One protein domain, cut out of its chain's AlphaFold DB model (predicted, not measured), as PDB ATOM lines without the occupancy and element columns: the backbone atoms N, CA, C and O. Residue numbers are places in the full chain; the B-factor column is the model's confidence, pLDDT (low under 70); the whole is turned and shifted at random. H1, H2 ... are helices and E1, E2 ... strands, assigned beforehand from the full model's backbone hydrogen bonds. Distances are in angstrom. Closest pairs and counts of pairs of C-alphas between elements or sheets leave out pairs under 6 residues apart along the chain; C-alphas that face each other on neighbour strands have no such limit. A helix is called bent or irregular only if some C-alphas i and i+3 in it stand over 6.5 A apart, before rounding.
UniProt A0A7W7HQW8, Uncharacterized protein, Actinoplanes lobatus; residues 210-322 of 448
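AT A GLANCE: This is residues 210 to 322 of the 448 residues of an uncharacterized protein of Actinoplanes lobatus (UniProt A0A7W7HQW8). One long helix, H2, runs through the middle, between the small strand hairpin E1 E2 and H4, which crosses H2; H3 packs on E1 and H4. Along the 113 printed residues come E1 E2 H1 H2 H3 H4, mostly helix. The whole is compact, radius of gyration of the C-alphas 13.3 A, spanning 38 by 33 by 27 A.

HOW THE PARTS SIT: After residues 210 to 230, without named element, find E1, residues 231 to 236, and E2, 241 to 245, an antiparallel hairpin; N 233 and O 243, 3.0 A apart, are within hydrogen-bond range. H1, 247 to 255, is irregular: C-alphas 251 and 254 are 7.0 A apart. H2, 258 to 275, touches H4, 304 to 319, with residues 259 to 267 alone, at a steep tilt of 56 degrees; the closest C-alphas, of Arg 263 and Ala 314, are 5.1 A apart. Between them in the chain, H3, 285 to 294, has its closest C-alpha to E1 at Ser 291, 5.9 A from Val 235. O i to N i+4 pairs are within range throughout H3 and H4, 13 of 14 in H2, 3 of 5 in H1.

IN THESE COORDINATES: Find C-alpha 231 at (5.547, -37.252, 17.317), where E1 begins. H2 runs 26.4 A; H4, 22.4 A, ends at C-alpha 319, (-17.442, -48.762, 27.333).

THE WHOLE: The printed part has no cut and no long link; pLDDT is under 70 at residues 237 to 240 and 321 to 322.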
ATOM      1  N   ARG A 210       4.930 -41.971  26.092       94.62
ATOM      2  CA  ARG A 210       4.298 -43.224  25.651       94.62
ATOM      3  C   ARG A 210       3.339 -42.938  24.516       94.62
ATOM      4  O   ARG A 210       2.673 -41.909  24.554       94.62
ATOM      5  N   CYS A 211       3.255 -43.845  23.552       95.44
ATOM      6  CA  CYS A 211       2.249 -43.758  22.511       95.44
ATOM      7  C   CYS A 211       0.853 -43.911  23.128       95.44
ATOM      8  O   CYS A 211       0.618 -44.802  23.948       95.44
ATOM      9  N   GLU A 212      -0.047 -43.008  22.749       94.50
ATOM     10  CA  GLU A 212      -1.403 -42.885  23.292       94.50
ATOM     11  C   GLU A 212      -2.481 -43.416  22.350       94.50
ATOM     12  O   GLU A 212      -3.657 -43.379  22.703       94.50
ATOM     13  N   VAL A 213      -2.095 -43.927  21.179       94.88
ATOM     14  CA  VAL A 213      -3.021 -44.657  20.311       94.88
ATOM     15  C   VAL A 213      -3.459 -45.924  21.024       94.88
ATOM     16  O   VAL A 213      -2.639 -46.655  21.579       94.88
ATOM     17  N   THR A 214      -4.761 -46.151  21.017       93.00
ATOM     18  CA  THR A 214      -5.419 -47.342  21.539       93.00
ATOM     19  C   THR A 214      -5.697 -48.311  20.398       93.00
ATOM     20  O   THR A 214      -6.098 -47.887  19.315       93.00
ATOM     21  N   GLU A 215      -5.465 -49.602  20.607       81.38
ATOM     22  CA  GLU A 215      -5.732 -50.626  19.586       81.38
ATOM     23  C   GLU A 215      -7.143 -51.199  19.793       81.38
ATOM     24  O   GLU A 215      -8.058 -50.870  19.034       81.38
ATOM     25  N   ALA A 216      -7.348 -51.934  20.890       79.25
ATOM     26  CA  ALA A 216      -8.646 -52.447  21.328       79.25
ATOM     27  C   ALA A 216      -9.030 -51.876  22.706       79.25
ATOM     28  O   ALA A 216      -8.235 -51.907  23.654       79.25
ATOM     29  N   GLY A 217     -10.253 -51.350  22.814       84.50
ATOM     30  CA  GLY A 217     -10.742 -50.692  24.025       84.50
ATOM     31  C   GLY A 217      -9.845 -49.524  24.454       84.50
ATOM     32  O   GLY A 217      -9.454 -48.688  23.644       84.50
ATOM     33  N   LEU A 218      -9.500 -49.477  25.741       89.44
ATOM     34  CA  LEU A 218      -8.691 -48.407  26.339       89.44
ATOM     35  C   LEU A 218      -7.216 -48.777  26.545       89.44
ATOM     36  O   LEU A 218      -6.497 -48.062  27.246       89.44
ATOM     37  N   THR A 219      -6.749 -49.876  25.953       89.75
ATOM     38  CA  THR A 219      -5.353 -50.304  26.083       89.75
ATOM     39  C   THR A 219      -4.474 -49.459  25.161       89.75
ATOM     40  O   THR A 219      -4.601 -49.563  23.937       89.75
ATOM     41  N   PRO A 220      -3.582 -48.606  25.702       91.06
ATOM     42  CA  PRO A 220      -2.681 -47.827  24.870       91.06
ATOM     43  C   PRO A 220      -1.575 -48.727  24.313       91.06
ATOM     44  O   PRO A 220      -1.077 -49.605  25.015       91.06
ATOM     45  N   CYS A 221      -1.105 -48.414  23.110       94.31
ATOM     46  CA  CYS A 221       0.068 -49.014  22.477       94.31
ATOM     47  C   CYS A 221       1.275 -49.070  23.430       94.31
ATOM     48  O   CYS A 221       2.013 -50.048  23.476       94.31
ATOM     49  N   GLY A 222       1.487 -48.010  24.219       90.88
ATOM     50  CA  GLY A 222       2.443 -48.025  25.328       90.88
ATOM     51  C   GLY A 222       3.919 -47.974  24.926       90.88
ATOM     52  O   GLY A 222       4.759 -47.764  25.806       90.88
ATOM     53  N   VAL A 223       4.230 -48.081  23.628       95.50
ATOM     54  CA  VAL A 223       5.578 -47.905  23.073       95.50
ATOM     55  C   VAL A 223       6.168 -46.579  23.548       95.50
ATOM     56  O   VAL A 223       5.494 -45.546  23.571       95.50
ATOM     57  N   LYS A 224       7.426 -46.628  23.982       96.06
ATOM     58  CA  LYS A 224       8.097 -45.545  24.696       96.06
ATOM     59  C   LYS A 224       9.021 -44.763  23.764       96.06
ATOM     60  O   LYS A 224       9.779 -45.349  23.002       96.06
ATOM     61  N   MET A 225       8.990 -43.436  23.840       96.62
ATOM     62  CA  MET A 225       9.762 -42.546  22.966       96.62
ATOM     63  C   MET A 225      10.435 -41.434  23.757       96.62
ATOM     64  O   MET A 225       9.885 -40.919  24.737       96.62
ATOM     65  N   CYS A 226      11.634 -41.052  23.329       96.19
ATOM     66  CA  CYS A 226      12.299 -39.865  23.841       96.19
ATOM     67  C   CYS A 226      11.666 -38.595  23.255       96.19
ATOM     68  O   CYS A 226      10.911 -38.652  22.286       96.19
ATOM     69  N   ALA A 227      11.993 -37.433  23.821       94.19
ATOM     70  CA  ALA A 227      11.448 -36.158  23.352       94.19
ATOM     71  C   ALA A 227      11.793 -35.849  21.879       94.19
ATOM     72  O   ALA A 227      11.001 -35.209  21.201       94.19
ATOM     73  N   GLN A 228      12.934 -36.340  21.376       95.56
ATOM     74  CA  GLN A 228      13.368 -36.128  19.987       95.56
ATOM     75  C   GLN A 228      12.578 -36.976  18.976       95.56
ATOM     76  O   GLN A 228      12.281 -36.515  17.875       95.56
ATOM     77  N   HIS A 229      12.217 -38.208  19.345       96.25
ATOM     78  CA  HIS A 229      11.465 -39.127  18.482       96.25
ATOM     79  C   HIS A 229       9.955 -39.088  18.718       96.25
ATOM     80  O   HIS A 229       9.195 -39.676  17.952       96.25
ATOM     81  N   LEU A 230       9.510 -38.372  19.749       94.19
ATOM     82  CA  LEU A 230       8.102 -38.144  20.009       94.19
ATOM     83  C   LEU A 230       7.470 -37.365  18.849       94.19
ATOM     84  O   LEU A 230       7.843 -36.227  18.559       94.19
ATOM     85  N   ARG A 231       6.451 -37.957  18.228       93.75
ATOM     86  CA  ARG A 231       5.547 -37.252  17.317       93.75
ATOM     87  C   ARG A 231       4.243 -36.944  18.037       93.75
ATOM     88  O   ARG A 231       3.799 -37.712  18.889       93.75
ATOM     89  N   ARG A 232       3.631 -35.805  17.716       92.00
ATOM     90  CA  ARG A 232       2.342 -35.404  18.284       92.00
ATOM     91  C   ARG A 232       1.347 -35.144  17.176       92.00
ATOM     92  O   ARG A 232       1.590 -34.310  16.310       92.00
ATOM     93  N   TRP A 233       0.206 -35.816  17.253       91.81
ATOM     94  CA  TRP A 233      -0.957 -35.414  16.483       91.81
ATOM     95  C   TRP A 233      -1.727 -34.365  17.269       91.81
ATOM     96  O   TRP A 233      -2.311 -34.663  18.310       91.81
ATOM     97  N   GLN A 234      -1.654 -33.119  16.802       87.81
ATOM     98  CA  GLN A 234      -2.298 -31.976  17.440       87.81
ATOM     99  C   GLN A 234      -3.820 -32.096  17.323       87.81
ATOM    100  O   GLN A 234      -4.376 -31.976  16.234       87.81
ATOM    101  N   VAL A 235      -4.458 -32.321  18.468       83.56
ATOM    102  CA  VAL A 235      -5.903 -32.557  18.605       83.56
ATOM    103  C   VAL A 235      -6.535 -31.514  19.531       83.56
ATOM    104  O   VAL A 235      -7.692 -31.140  19.354       83.56
ATOM    105  N   PHE A 236      -5.773 -31.011  20.507       73.62
ATOM    106  CA  PHE A 236      -6.259 -30.115  21.549       73.62
ATOM    107  C   PHE A 236      -5.616 -28.730  21.385       73.62
ATOM    108  O   PHE A 236      -4.415 -28.571  21.581       73.62
ATOM    109  N   GLY A 237      -6.414 -27.719  21.036       65.75
ATOM    110  CA  GLY A 237      -6.002 -26.310  21.089       65.75
ATOM    111  C   GLY A 237      -4.756 -25.913  20.271       65.75
ATOM    112  O   GLY A 237      -4.267 -26.634  19.396       65.75
ATOM    113  N   GLY A 238      -4.269 -24.694  20.534       52.88
ATOM    114  CA  GLY A 238      -3.183 -24.046  19.785       52.88
ATOM    115  C   GLY A 238      -1.761 -24.414  20.225       52.88
ATOM    116  O   GLY A 238      -0.838 -24.271  19.431       52.88
ATOM    117  N   GLU A 239      -1.567 -24.945  21.435       60.59
ATOM    118  CA  GLU A 239      -0.237 -25.108  22.057       60.59
ATOM    119  C   GLU A 239       0.428 -26.474  21.799       60.59
ATOM    120  O   GLU A 239       1.153 -27.009  22.634       60.59
ATOM    121  N   GLY A 240       0.166 -27.103  20.648       57.28
ATOM    122  CA  GLY A 240       0.784 -28.396  20.312       57.28
ATOM    123  C   GLY A 240       0.374 -29.555  21.236       57.28
ATOM    124  O   GLY A 240       1.030 -30.603  21.262       57.28
ATOM    125  N   LEU A 241      -0.722 -29.395  21.984       71.12
ATOM    126  CA  LEU A 241      -1.298 -30.451  22.805       71.12
ATOM    127  C   LEU A 241      -1.991 -31.472  21.895       71.12
ATOM    128  O   LEU A 241      -2.854 -31.183  21.064       71.12
ATOM    129  N   GLY A 242      -1.555 -32.716  22.015       84.50
ATOM    130  CA  GLY A 242      -1.919 -33.756  21.070       84.50
ATOM    131  C   GLY A 242      -1.547 -35.138  21.562       84.50
ATOM    132  O   GLY A 242      -0.780 -35.263  22.527       84.50
ATOM    133  N   LEU A 243      -2.083 -36.156  20.895       91.69
ATOM    134  CA  LEU A 243      -1.763 -37.549  21.183       91.69
ATOM    135  C   LEU A 243      -0.312 -37.828  20.794       91.69
ATOM    136  O   LEU A 243       0.122 -37.499  19.690       91.69
ATOM    137  N   ALA A 244       0.442 -38.404  21.720       94.12
ATOM    138  CA  ALA A 244       1.785 -38.902  21.494       94.12
ATOM    139  C   ALA A 244       1.726 -40.147  20.602       94.12
ATOM    140  O   ALA A 244       1.027 -41.116  20.910       94.12
ATOM    141  N   LEU A 245       2.478 -40.134  19.507       95.38
ATOM    142  CA  LEU A 245       2.492 -41.194  18.504       95.38
ATOM    143  C   LEU A 245       3.889 -41.792  18.384       95.38
ATOM    144  O   LEU A 245       4.851 -41.044  18.198       95.38
ATOM    145  N   CYS A 246       3.966 -43.126  18.424       96.56
ATOM    146  CA  CYS A 246       5.135 -43.866  17.952       96.56
ATOM    147  C   CYS A 246       5.332 -43.667  16.448       96.56
ATOM    148  O   CYS A 246       4.421 -43.245  15.732       96.56
ATOM    149  N   GLY A 247       6.516 -44.003  15.945       95.38
ATOM    150  CA  GLY A 247       6.852 -43.903  14.530       95.38
ATOM    151  C   GLY A 247       5.919 -44.727  13.644       95.38
ATOM    152  O   GLY A 247       5.571 -44.278  12.554       95.38
ATOM    153  N   ARG A 248       5.460 -45.893  14.124       95.94
ATOM    154  CA  ARG A 248       4.432 -46.701  13.448       95.94
ATOM    155  C   ARG A 248       3.109 -45.941  13.345       95.94
ATOM    156  O   ARG A 248       2.675 -45.633  12.239       95.94
ATOM    157  N   HIS A 249       2.518 -45.565  14.478       96.06
ATOM    158  CA  HIS A 249       1.213 -44.904  14.498       96.06
ATOM    159  C   HIS A 249       1.219 -43.524  13.842       96.06
ATOM    160  O   HIS A 249       0.214 -43.119  13.277       96.06
ATOM    161  N   HIS A 250       2.346 -42.813  13.841       95.06
ATOM    162  CA  HIS A 250       2.487 -41.580  13.074       95.06
ATOM    163  C   HIS A 250       2.350 -41.809  11.560       95.06
ATOM    164  O   HIS A 250       1.749 -40.984  10.878       95.06
ATOM    165  N   ARG A 251       2.890 -42.916  11.029       94.44
ATOM    166  CA  ARG A 251       2.773 -43.261   9.601       94.44
ATOM    167  C   ARG A 251       1.387 -43.780   9.234       94.44
ATOM    168  O   ARG A 251       0.922 -43.509   8.137       94.44
ATOM    169  N   GLU A 252       0.749 -44.517  10.136       94.25
ATOM    170  CA  GLU A 252      -0.572 -45.112   9.898       94.25
ATOM    171  C   GLU A 252      -1.722 -44.113  10.085       94.25
ATOM    172  O   GLU A 252      -2.774 -44.286   9.477       94.25
ATOM    173  N   LEU A 253      -1.526 -43.052  10.878       92.19
ATOM    174  CA  LEU A 253      -2.573 -42.083  11.215       92.19
ATOM    175  C   LEU A 253      -3.348 -41.537   9.996       92.19
ATOM    176  O   LEU A 253      -4.575 -41.500  10.073       92.19
ATOM    177  N   PRO A 254      -2.714 -41.134   8.872       88.81
ATOM    178  CA  PRO A 254      -3.452 -40.633   7.708       88.81
ATOM    179  C   PRO A 254      -4.348 -41.687   7.042       88.81
ATOM    180  O   PRO A 254      -5.301 -41.329   6.361       88.81
ATOM    181  N   ALA A 255      -4.056 -42.977   7.231       93.31
ATOM    182  CA  ALA A 255      -4.847 -44.078   6.688       93.31
ATOM    183  C   ALA A 255      -6.021 -44.479   7.600       93.31
ATOM    184  O   ALA A 255      -6.844 -45.307   7.215       93.31
ATOM    185  N   TYR A 256      -6.116 -43.923   8.812       95.00
ATOM    186  CA  TYR A 256      -7.215 -44.241   9.717       95.00
ATOM    187  C   TYR A 256      -8.531 -43.676   9.197       95.00
ATOM    188  O   TYR A 256      -8.620 -42.507   8.817       95.00
ATOM    189  N   ALA A 257      -9.574 -44.502   9.256       96.12
ATOM    190  CA  ALA A 257     -10.927 -44.063   8.963       96.12
ATOM    191  C   ALA A 257     -11.386 -42.986   9.974       96.12
ATOM    192  O   ALA A 257     -10.994 -43.032  11.148       96.12
ATOM    193  N   PRO A 258     -12.261 -42.047   9.570       96.12
ATOM    194  CA  PRO A 258     -12.761 -40.982  10.439       96.12
ATOM    195  C   PRO A 258     -13.311 -41.447  11.805       96.12
ATOM    196  O   PRO A 258     -12.948 -40.828  12.810       96.12
ATOM    197  N   PRO A 259     -14.095 -42.547  11.912       96.88
ATOM    198  CA  PRO A 259     -14.548 -43.046  13.213       96.88
ATOM    199  C   PRO A 259     -13.406 -43.471  14.134       96.88
ATOM    200  O   PRO A 259     -13.423 -43.168  15.326       96.88
ATOM    201  N   VAL A 260     -12.370 -44.103  13.574       95.75
ATOM    202  CA  VAL A 260     -11.187 -44.524  14.331       95.75
ATOM    203  C   VAL A 260     -10.460 -43.300  14.873       95.75
ATOM    204  O   VAL A 260     -10.103 -43.278  16.048       95.75
ATOM    205  N   LEU A 261     -10.287 -42.252  14.062       95.62
ATOM    206  CA  LEU A 261      -9.669 -40.999  14.500       95.62
ATOM    207  C   LEU A 261     -10.439 -40.358  15.662       95.62
ATOM    208  O   LEU A 261      -9.824 -40.003  16.668       95.62
ATOM    209  N   ILE A 262     -11.770 -40.262  15.569       96.19
ATOM    210  CA  ILE A 262     -12.617 -39.753  16.661       96.19
ATOM    211  C   ILE A 262     -12.450 -40.613  17.917       96.19
ATOM    212  O   ILE A 262     -12.222 -40.072  19.002       96.19
ATOM    213  N   ARG A 263     -12.468 -41.944  17.776       95.56
ATOM    214  CA  ARG A 263     -12.251 -42.875  18.889       95.56
ATOM    215  C   ARG A 263     -10.907 -42.640  19.579       95.56
ATOM    216  O   ARG A 263     -10.865 -42.587  20.805       95.56
ATOM    217  N   GLN A 264      -9.821 -42.433  18.825       95.62
ATOM    218  CA  GLN A 264      -8.502 -42.138  19.404       95.62
ATOM    219  C   GLN A 264      -8.493 -40.831  20.202       95.62
ATOM    220  O   GLN A 264      -7.903 -40.775  21.284       95.62
ATOM    221  N   ILE A 265      -9.163 -39.788  19.703       94.75
ATOM    222  CA  ILE A 265      -9.293 -38.506  20.409       94.75
ATOM    223  C   ILE A 265     -10.032 -38.704  21.738       94.75
ATOM    224  O   ILE A 265      -9.556 -38.242  22.780       94.75
ATOM    225  N   VAL A 266     -11.162 -39.420  21.714       94.50
ATOM    226  CA  VAL A 266     -11.981 -39.697  22.903       94.50
ATOM    227  C   VAL A 266     -11.209 -40.534  23.924       94.50
ATOM    228  O   VAL A 266     -11.098 -40.137  25.088       94.50
ATOM    229  N   ALA A 267     -10.614 -41.647  23.492       93.75
ATOM    230  CA  ALA A 267      -9.836 -42.534  24.350       93.75
ATOM    231  C   ALA A 267      -8.635 -41.810  24.976       93.75
ATOM    232  O   ALA A 267      -8.411 -41.888  26.186       93.75
ATOM    233  N   GLY A 268      -7.887 -41.048  24.175       92.19
ATOM    234  CA  GLY A 268      -6.731 -40.295  24.648       92.19
ATOM    235  C   GLY A 268      -7.095 -39.203  25.656       92.19
ATOM    236  O   GLY A 268      -6.423 -39.069  26.681       92.19
ATOM    237  N   ALA A 269      -8.183 -38.460  25.424       91.56
ATOM    238  CA  ALA A 269      -8.683 -37.471  26.381       91.56
ATOM    239  C   ALA A 269      -9.083 -38.127  27.713       91.56
ATOM    240  O   ALA A 269      -8.689 -37.665  28.788       91.56
ATOM    241  N   TYR A 270      -9.799 -39.251  27.650       92.19
ATOM    242  CA  TYR A 270     -10.209 -39.996  28.834       92.19
ATOM    243  C   TYR A 270      -9.010 -40.522  29.634       92.19
ATOM    244  O   TYR A 270      -8.879 -40.225  30.825       92.19
ATOM    245  N   LEU A 271      -8.073 -41.214  28.985       90.62
ATOM    246  CA  LEU A 271      -6.871 -41.747  29.639       90.62
ATOM    247  C   LEU A 271      -6.019 -40.646  30.288       90.62
ATOM    248  O   LEU A 271      -5.409 -40.873  31.338       90.62
ATOM    249  N   ARG A 272      -5.993 -39.443  29.705       88.62
ATOM    250  CA  ARG A 272      -5.335 -38.275  30.304       88.62
ATOM    251  C   ARG A 272      -6.066 -37.768  31.536       88.62
ATOM    252  O   ARG A 272      -5.409 -37.565  32.555       88.62
ATOM    253  N   SER A 273      -7.392 -37.649  31.487       88.88
ATOM    254  CA  SER A 273      -8.189 -37.220  32.647       88.88
ATOM    255  C   SER A 273      -8.077 -38.155  33.854       88.88
ATOM    256  O   SER A 273      -8.160 -37.696  34.990       88.88
ATOM    257  N   LYS A 274      -7.800 -39.454  33.648       89.06
ATOM    258  CA  LYS A 274      -7.527 -40.386  34.758       89.06
ATOM    259  C   LYS A 274      -6.192 -40.114  35.449       89.06
ATOM    260  O   LYS A 274      -6.030 -40.436  36.621       89.06
ATOM    261  N   ARG A 275      -5.212 -39.583  34.714       85.81
ATOM    262  CA  ARG A 275      -3.845 -39.358  35.211       85.81
ATOM    263  C   ARG A 275      -3.635 -37.950  35.754       85.81
ATOM    264  O   ARG A 275      -2.708 -37.746  36.531       85.81
ATOM    265  N   ARG A 276      -4.431 -36.982  35.298       83.00
ATOM    266  CA  ARG A 276      -4.263 -35.557  35.586       83.00
ATOM    267  C   ARG A 276      -5.616 -34.901  35.817       83.00
ATOM    268  O   ARG A 276      -6.503 -35.003  34.974       83.00
ATOM    269  N   ARG A 277      -5.760 -34.219  36.955       77.06
ATOM    270  CA  ARG A 277      -7.009 -33.542  37.346       77.06
ATOM    271  C   ARG A 277      -7.319 -32.336  36.454       77.06
ATOM    272  O   ARG A 277      -8.482 -32.010  36.255       77.06
ATOM    273  N   ASP A 278      -6.277 -31.722  35.913       77.88
ATOM    274  CA  ASP A 278      -6.246 -30.567  35.013       77.88
ATOM    275  C   ASP A 278      -6.125 -30.971  33.531       77.88
ATOM    276  O   ASP A 278      -5.732 -30.162  32.694       77.88
ATOM    277  N   ALA A 279      -6.414 -32.232  33.185       78.75
ATOM    278  CA  ALA A 279      -6.330 -32.674  31.799       78.75
ATOM    279  C   ALA A 279      -7.264 -31.858  30.894       78.75
ATOM    280  O   ALA A 279      -8.436 -31.648  31.219       78.75
ATOM    281  N   GLU A 280      -6.740 -31.474  29.727       78.38
ATOM    282  CA  GLU A 280      -7.506 -30.732  28.737       78.38
ATOM    283  C   GLU A 280      -8.769 -31.526  28.343       78.38
ATOM    284  O   GLU A 280      -8.698 -32.732  28.072       78.38
ATOM    285  N   PRO A 281      -9.938 -30.878  28.336       84.31
ATOM    286  CA  PRO A 281     -11.198 -31.518  27.999       84.31
ATOM    287  C   PRO A 281     -11.286 -31.895  26.514       84.31
ATOM    288  O   PRO A 281     -10.468 -31.490  25.687       84.31
ATOM    289  N   LEU A 282     -12.333 -32.650  26.160       91.12
ATOM    290  CA  LEU A 282     -12.611 -32.983  24.763       91.12
ATOM    291  C   LEU A 282     -12.739 -31.716  23.889       91.12
ATOM    292  O   LEU A 282     -13.278 -30.703  24.363       91.12
ATOM    293  N   PRO A 283     -12.287 -31.773  22.618       91.62
ATOM    294  CA  PRO A 283     -12.390 -30.652  21.688       91.62
ATOM    295  C   PRO A 283     -13.837 -30.199  21.438       91.62
ATOM    296  O   PRO A 283     -14.798 -30.931  21.675       91.62
ATOM    297  N   SER A 284     -14.001 -28.985  20.907       91.38
ATOM    298  CA  SER A 284     -15.257 -28.570  20.262       91.38
ATOM    299  C   SER A 284     -15.522 -29.398  19.000       91.38
ATOM    300  O   SER A 284     -14.590 -30.000  18.453       91.38
ATOM    301  N   LEU A 285     -16.750 -29.385  18.474       91.38
ATOM    302  CA  LEU A 285     -17.066 -30.098  17.226       91.38
ATOM    303  C   LEU A 285     -16.240 -29.549  16.054       91.38
ATOM    304  O   LEU A 285     -15.709 -30.305  15.240       91.38
ATOM    305  N   ARG A 286     -16.005 -28.231  16.034       87.81
ATOM    306  CA  ARG A 286     -15.076 -27.596  15.083       87.81
ATOM    307  C   ARG A 286     -13.628 -28.071  15.262       87.81
ATOM    308  O   ARG A 286     -12.899 -28.166  14.276       87.81
ATOM    309  N   GLY A 287     -13.208 -28.390  16.488       89.69
ATOM    310  CA  GLY A 287     -11.900 -28.982  16.789       89.69
ATOM    311  C   GLY A 287     -11.753 -30.410  16.253       89.69
ATOM    312  O   GLY A 287     -10.732 -30.735  15.641       89.69
ATOM    313  N   PHE A 288     -12.796 -31.235  16.388       92.75
ATOM    314  CA  PHE A 288     -12.864 -32.546  15.734       92.75
ATOM    315  C   PHE A 288     -12.792 -32.407  14.209       92.75
ATOM    316  O   PHE A 288     -11.914 -33.004  13.587       92.75
ATOM    317  N   GLY A 289     -13.615 -31.541  13.610       90.69
ATOM    318  CA  GLY A 289     -13.580 -31.285  12.166       90.69
ATOM    319  C   GLY A 289     -12.225 -30.742  11.681       90.69
ATOM    320  O   GLY A 289     -11.730 -31.103  10.616       90.69
ATOM    321  N   HIS A 290     -11.549 -29.902  12.470       88.81
ATOM    322  CA  HIS A 290     -10.181 -29.477  12.163       88.81
ATOM    323  C   HIS A 290      -9.192 -30.652  12.156       88.81
ATOM    324  O   HIS A 290      -8.387 -30.762  11.229       88.81
ATOM    325  N   SER A 291      -9.275 -31.538  13.149       90.62
ATOM    326  CA  SER A 291      -8.409 -32.718  13.263       90.62
ATOM    327  C   SER A 291      -8.618 -33.690  12.097       90.62
ATOM    328  O   SER A 291      -7.641 -34.150  11.509       90.62
ATOM    329  N   LEU A 292      -9.875 -33.926  11.704       92.06
ATOM    330  CA  LEU A 292     -10.244 -34.747  10.546       92.06
ATOM    331  C   LEU A 292      -9.715 -34.159   9.230       92.06
ATOM    332  O   LEU A 292      -9.066 -34.870   8.465       92.06
ATOM    333  N   ARG A 293      -9.870 -32.845   9.002       88.44
ATOM    334  CA  ARG A 293      -9.299 -32.174   7.815       88.44
ATOM    335  C   ARG A 293      -7.784 -32.291   7.743       88.44
ATOM    336  O   ARG A 293      -7.247 -32.528   6.667       88.44
ATOM    337  N   ARG A 294      -7.077 -32.146   8.872       87.12
ATOM    338  CA  ARG A 294      -5.613 -32.332   8.904       87.12
ATOM    339  C   ARG A 294      -5.193 -33.770   8.608       87.12
ATOM    340  O   ARG A 294      -4.079 -33.966   8.139       87.12
ATOM    341  N   ALA A 295      -6.071 -34.739   8.855       87.88
ATOM    342  CA  ALA A 295      -5.882 -36.136   8.480       87.88
ATOM    343  C   ALA A 295      -6.367 -36.461   7.050       87.88
ATOM    344  O   ALA A 295      -6.260 -37.606   6.632       87.88
ATOM    345  N   GLY A 296      -6.863 -35.478   6.288       87.44
ATOM    346  CA  GLY A 296      -7.300 -35.651   4.896       87.44
ATOM    347  C   GLY A 296      -8.790 -35.955   4.706       87.44
ATOM    348  O   GLY A 296      -9.222 -36.132   3.570       87.44
ATOM    349  N   HIS A 297      -9.585 -35.970   5.778       89.44
ATOM    350  CA  HIS A 297     -11.012 -36.311   5.745       89.44
ATOM    351  C   HIS A 297     -11.881 -35.055   5.671       89.44
ATOM    352  O   HIS A 297     -12.323 -34.539   6.698       89.44
ATOM    353  N   THR A 298     -12.095 -34.527   4.464       84.88
ATOM    354  CA  THR A 298     -12.783 -33.237   4.267       84.88
ATOM    355  C   THR A 298     -14.298 -33.323   4.440       84.88
ATOM    356  O   THR A 298     -14.852 -32.491   5.153       84.88
ATOM    357  N   GLU A 299     -14.973 -34.310   3.844       84.44
ATOM    358  CA  GLU A 299     -16.443 -34.401   3.934       84.44
ATOM    359  C   GLU A 299     -16.936 -34.714   5.355       84.44
ATOM    360  O   GLU A 299     -17.735 -33.939   5.884       84.44
ATOM    361  N   PRO A 300     -16.402 -35.737   6.058       89.81
ATOM    362  CA  PRO A 300     -16.847 -36.048   7.418       89.81
ATOM    363  C   PRO A 300     -16.526 -34.932   8.422       89.81
ATOM    364  O   PRO A 300     -17.115 -34.854   9.493       89.81
ATOM    365  N   ALA A 301     -15.579 -34.047   8.095       88.19
ATOM    366  CA  ALA A 301     -15.216 -32.919   8.945       88.19
ATOM    367  C   ALA A 301     -16.227 -31.764   8.944       88.19
ATOM    368  O   ALA A 301     -16.102 -30.872   9.790       88.19
ATOM    369  N   LEU A 302     -17.161 -31.746   7.989       84.19
ATOM    370  CA  LEU A 302     -18.216 -30.736   7.876       84.19
ATOM    371  C   LEU A 302     -19.550 -31.225   8.460       84.19
ATOM    372  O   LEU A 302     -20.392 -30.406   8.822       84.19
ATOM    373  N   ASP A 303     -19.726 -32.539   8.618       88.44
ATOM    374  CA  ASP A 303     -20.923 -33.116   9.224       88.44
ATOM    375  C   ASP A 303     -20.789 -33.220  10.752       88.44
ATOM    376  O   ASP A 303     -20.370 -34.226  11.328       88.44
ATOM    377  N   PHE A 304     -21.163 -32.142  11.439       90.19
ATOM    378  CA  PHE A 304     -21.088 -32.068  12.898       90.19
ATOM    379  C   PHE A 304     -22.076 -32.995  13.617       90.19
ATOM    380  O   PHE A 304     -21.801 -33.401  14.750       90.19
ATOM    381  N   ARG A 305     -23.203 -33.347  12.982       91.06
ATOM    382  CA  ARG A 305     -24.159 -34.307  13.551       91.06
ATOM    383  C   ARG A 305     -23.580 -35.713  13.494       91.06
ATOM    384  O   ARG A 305     -23.626 -36.414  14.501       91.06
ATOM    385  N   TRP A 306     -22.961 -36.071  12.371       94.75
ATOM    386  CA  TRP A 306     -22.223 -37.321  12.227       94.75
ATOM    387  C   TRP A 306     -21.021 -37.397  13.179       94.75
ATOM    388  O   TRP A 306     -20.801 -38.435  13.805       94.75
ATOM    389  N   ILE A 307     -20.264 -36.308  13.368       95.50
ATOM    390  CA  ILE A 307     -19.181 -36.271  14.368       95.50
ATOM    391  C   ILE A 307     -19.743 -36.587  15.758       95.50
ATOM    392  O   ILE A 307     -19.184 -37.427  16.461       95.50
ATOM    393  N   LEU A 308     -20.850 -35.948  16.153       95.12
ATOM    394  CA  LEU A 308     -21.464 -36.167  17.462       95.12
ATOM    395  C   LEU A 308     -21.969 -37.607  17.632       95.12
ATOM    396  O   LEU A 308     -21.659 -38.234  18.644       95.12
ATOM    397  N   SER A 309     -22.662 -38.169  16.636       95.44
ATOM    398  CA  SER A 309     -23.096 -39.572  16.687       95.44
ATOM    399  C   SER A 309     -21.913 -40.540  16.731       95.44
ATOM    400  O   SER A 309     -21.975 -41.570  17.394       95.44
ATOM    401  N   THR A 310     -20.807 -40.200  16.066       97.38
ATOM    402  CA  THR A 310     -19.583 -41.011  16.072       97.38
ATOM    403  C   THR A 310     -18.852 -40.934  17.413       97.38
ATOM    404  O   THR A 310     -18.271 -41.925  17.850       97.38
ATOM    405  N   ILE A 311     -18.909 -39.794  18.110       96.50
ATOM    406  CA  ILE A 311     -18.430 -39.672  19.496       96.50
ATOM    407  C   ILE A 311     -19.248 -40.581  20.424       96.50
ATOM    408  O   ILE A 311     -18.663 -41.289  21.246       96.50
ATOM    409  N   ASP A 312     -20.577 -40.600  20.278       94.56
ATOM    410  CA  ASP A 312     -21.457 -41.468  21.070       94.56
ATOM    411  C   ASP A 312     -21.186 -42.957  20.784       94.56
ATOM    412  O   ASP A 312     -21.062 -43.758  21.712       94.56
ATOM    413  N   ALA A 313     -21.003 -43.327  19.512       94.44
ATOM    414  CA  ALA A 313     -20.629 -44.685  19.121       94.44
ATOM    415  C   ALA A 313     -19.263 -45.092  19.704       94.44
ATOM    416  O   ALA A 313     -19.132 -46.170  20.282       94.44
ATOM    417  N   ALA A 314     -18.264 -44.204  19.641       93.56
ATOM    418  CA  ALA A 314     -16.956 -44.438  20.247       93.56
ATOM    419  C   ALA A 314     -17.052 -44.613  21.771       93.56
ATOM    420  O   ALA A 314     -16.341 -45.437  22.342       93.56
ATOM    421  N   GLN A 315     -17.939 -43.878  22.450       93.12
ATOM    422  CA  GLN A 315     -18.188 -44.079  23.878       93.12
ATOM    423  C   GLN A 315     -18.759 -45.461  24.170       93.12
ATOM    424  O   GLN A 315     -18.340 -46.080  25.143       93.12
ATOM    425  N   GLN A 316     -19.713 -45.934  23.369       90.38
ATOM    426  CA  GLN A 316     -20.304 -47.261  23.540       90.38
ATOM    427  C   GLN A 316     -19.272 -48.364  23.284       90.38
ATOM    428  O   GLN A 316     -19.136 -49.261  24.111       90.38
ATOM    429  N   GLU A 317     -18.487 -48.248  22.208       90.69
ATOM    430  CA  GLU A 317     -17.407 -49.188  21.877       90.69
ATOM    431  C   GLU A 317     -16.377 -49.276  23.013       90.69
ATOM    432  O   GLU A 317     -16.072 -50.359  23.510       90.69
ATOM    433  N   LEU A 318     -15.871 -48.130  23.478       88.94
ATOM    434  CA  LEU A 318     -14.866 -48.074  24.542       88.94
ATOM    435  C   LEU A 318     -15.430 -48.495  25.911       88.94
ATOM    436  O   LEU A 318     -14.676 -48.966  26.763       88.94
ATOM    437  N   ALA A 319     -16.738 -48.338  26.124       83.44
ATOM    438  CA  ALA A 319     -17.442 -48.762  27.333       83.44
ATOM    439  C   ALA A 319     -17.852 -50.243  27.325       83.44
ATOM    440  O   ALA A 319     -18.277 -50.738  28.369       83.44
ATOM    441  N   GLY A 320     -17.713 -50.956  26.199       71.69
ATOM    442  CA  GLY A 320     -18.166 -52.342  26.020       71.69
ATOM    443  C   GLY A 320     -17.576 -53.367  27.000       71.69
ATOM    444  O   GLY A 320     -18.082 -54.478  27.095       71.69
ATOM    445  N   ALA A 321     -16.552 -52.995  27.778       56.34
ATOM    446  CA  ALA A 321     -15.978 -53.811  28.852       56.34
ATOM    447  C   ALA A 321     -16.681 -53.663  30.226       56.34
ATOM    448  O   ALA A 321     -16.369 -54.409  31.152       56.34
ATOM    449  N   GLY A 322     -17.618 -52.715  30.380       69.00
ATOM    450  CA  GLY A 322     -18.329 -52.446  31.636       69.00
ATOM    451  C   GLY A 322     -17.474 -51.812  32.750       69.00
ATOM    452  O   GLY A 322     -16.274 -51.569  32.612       69.00
TER     453      GLY A 322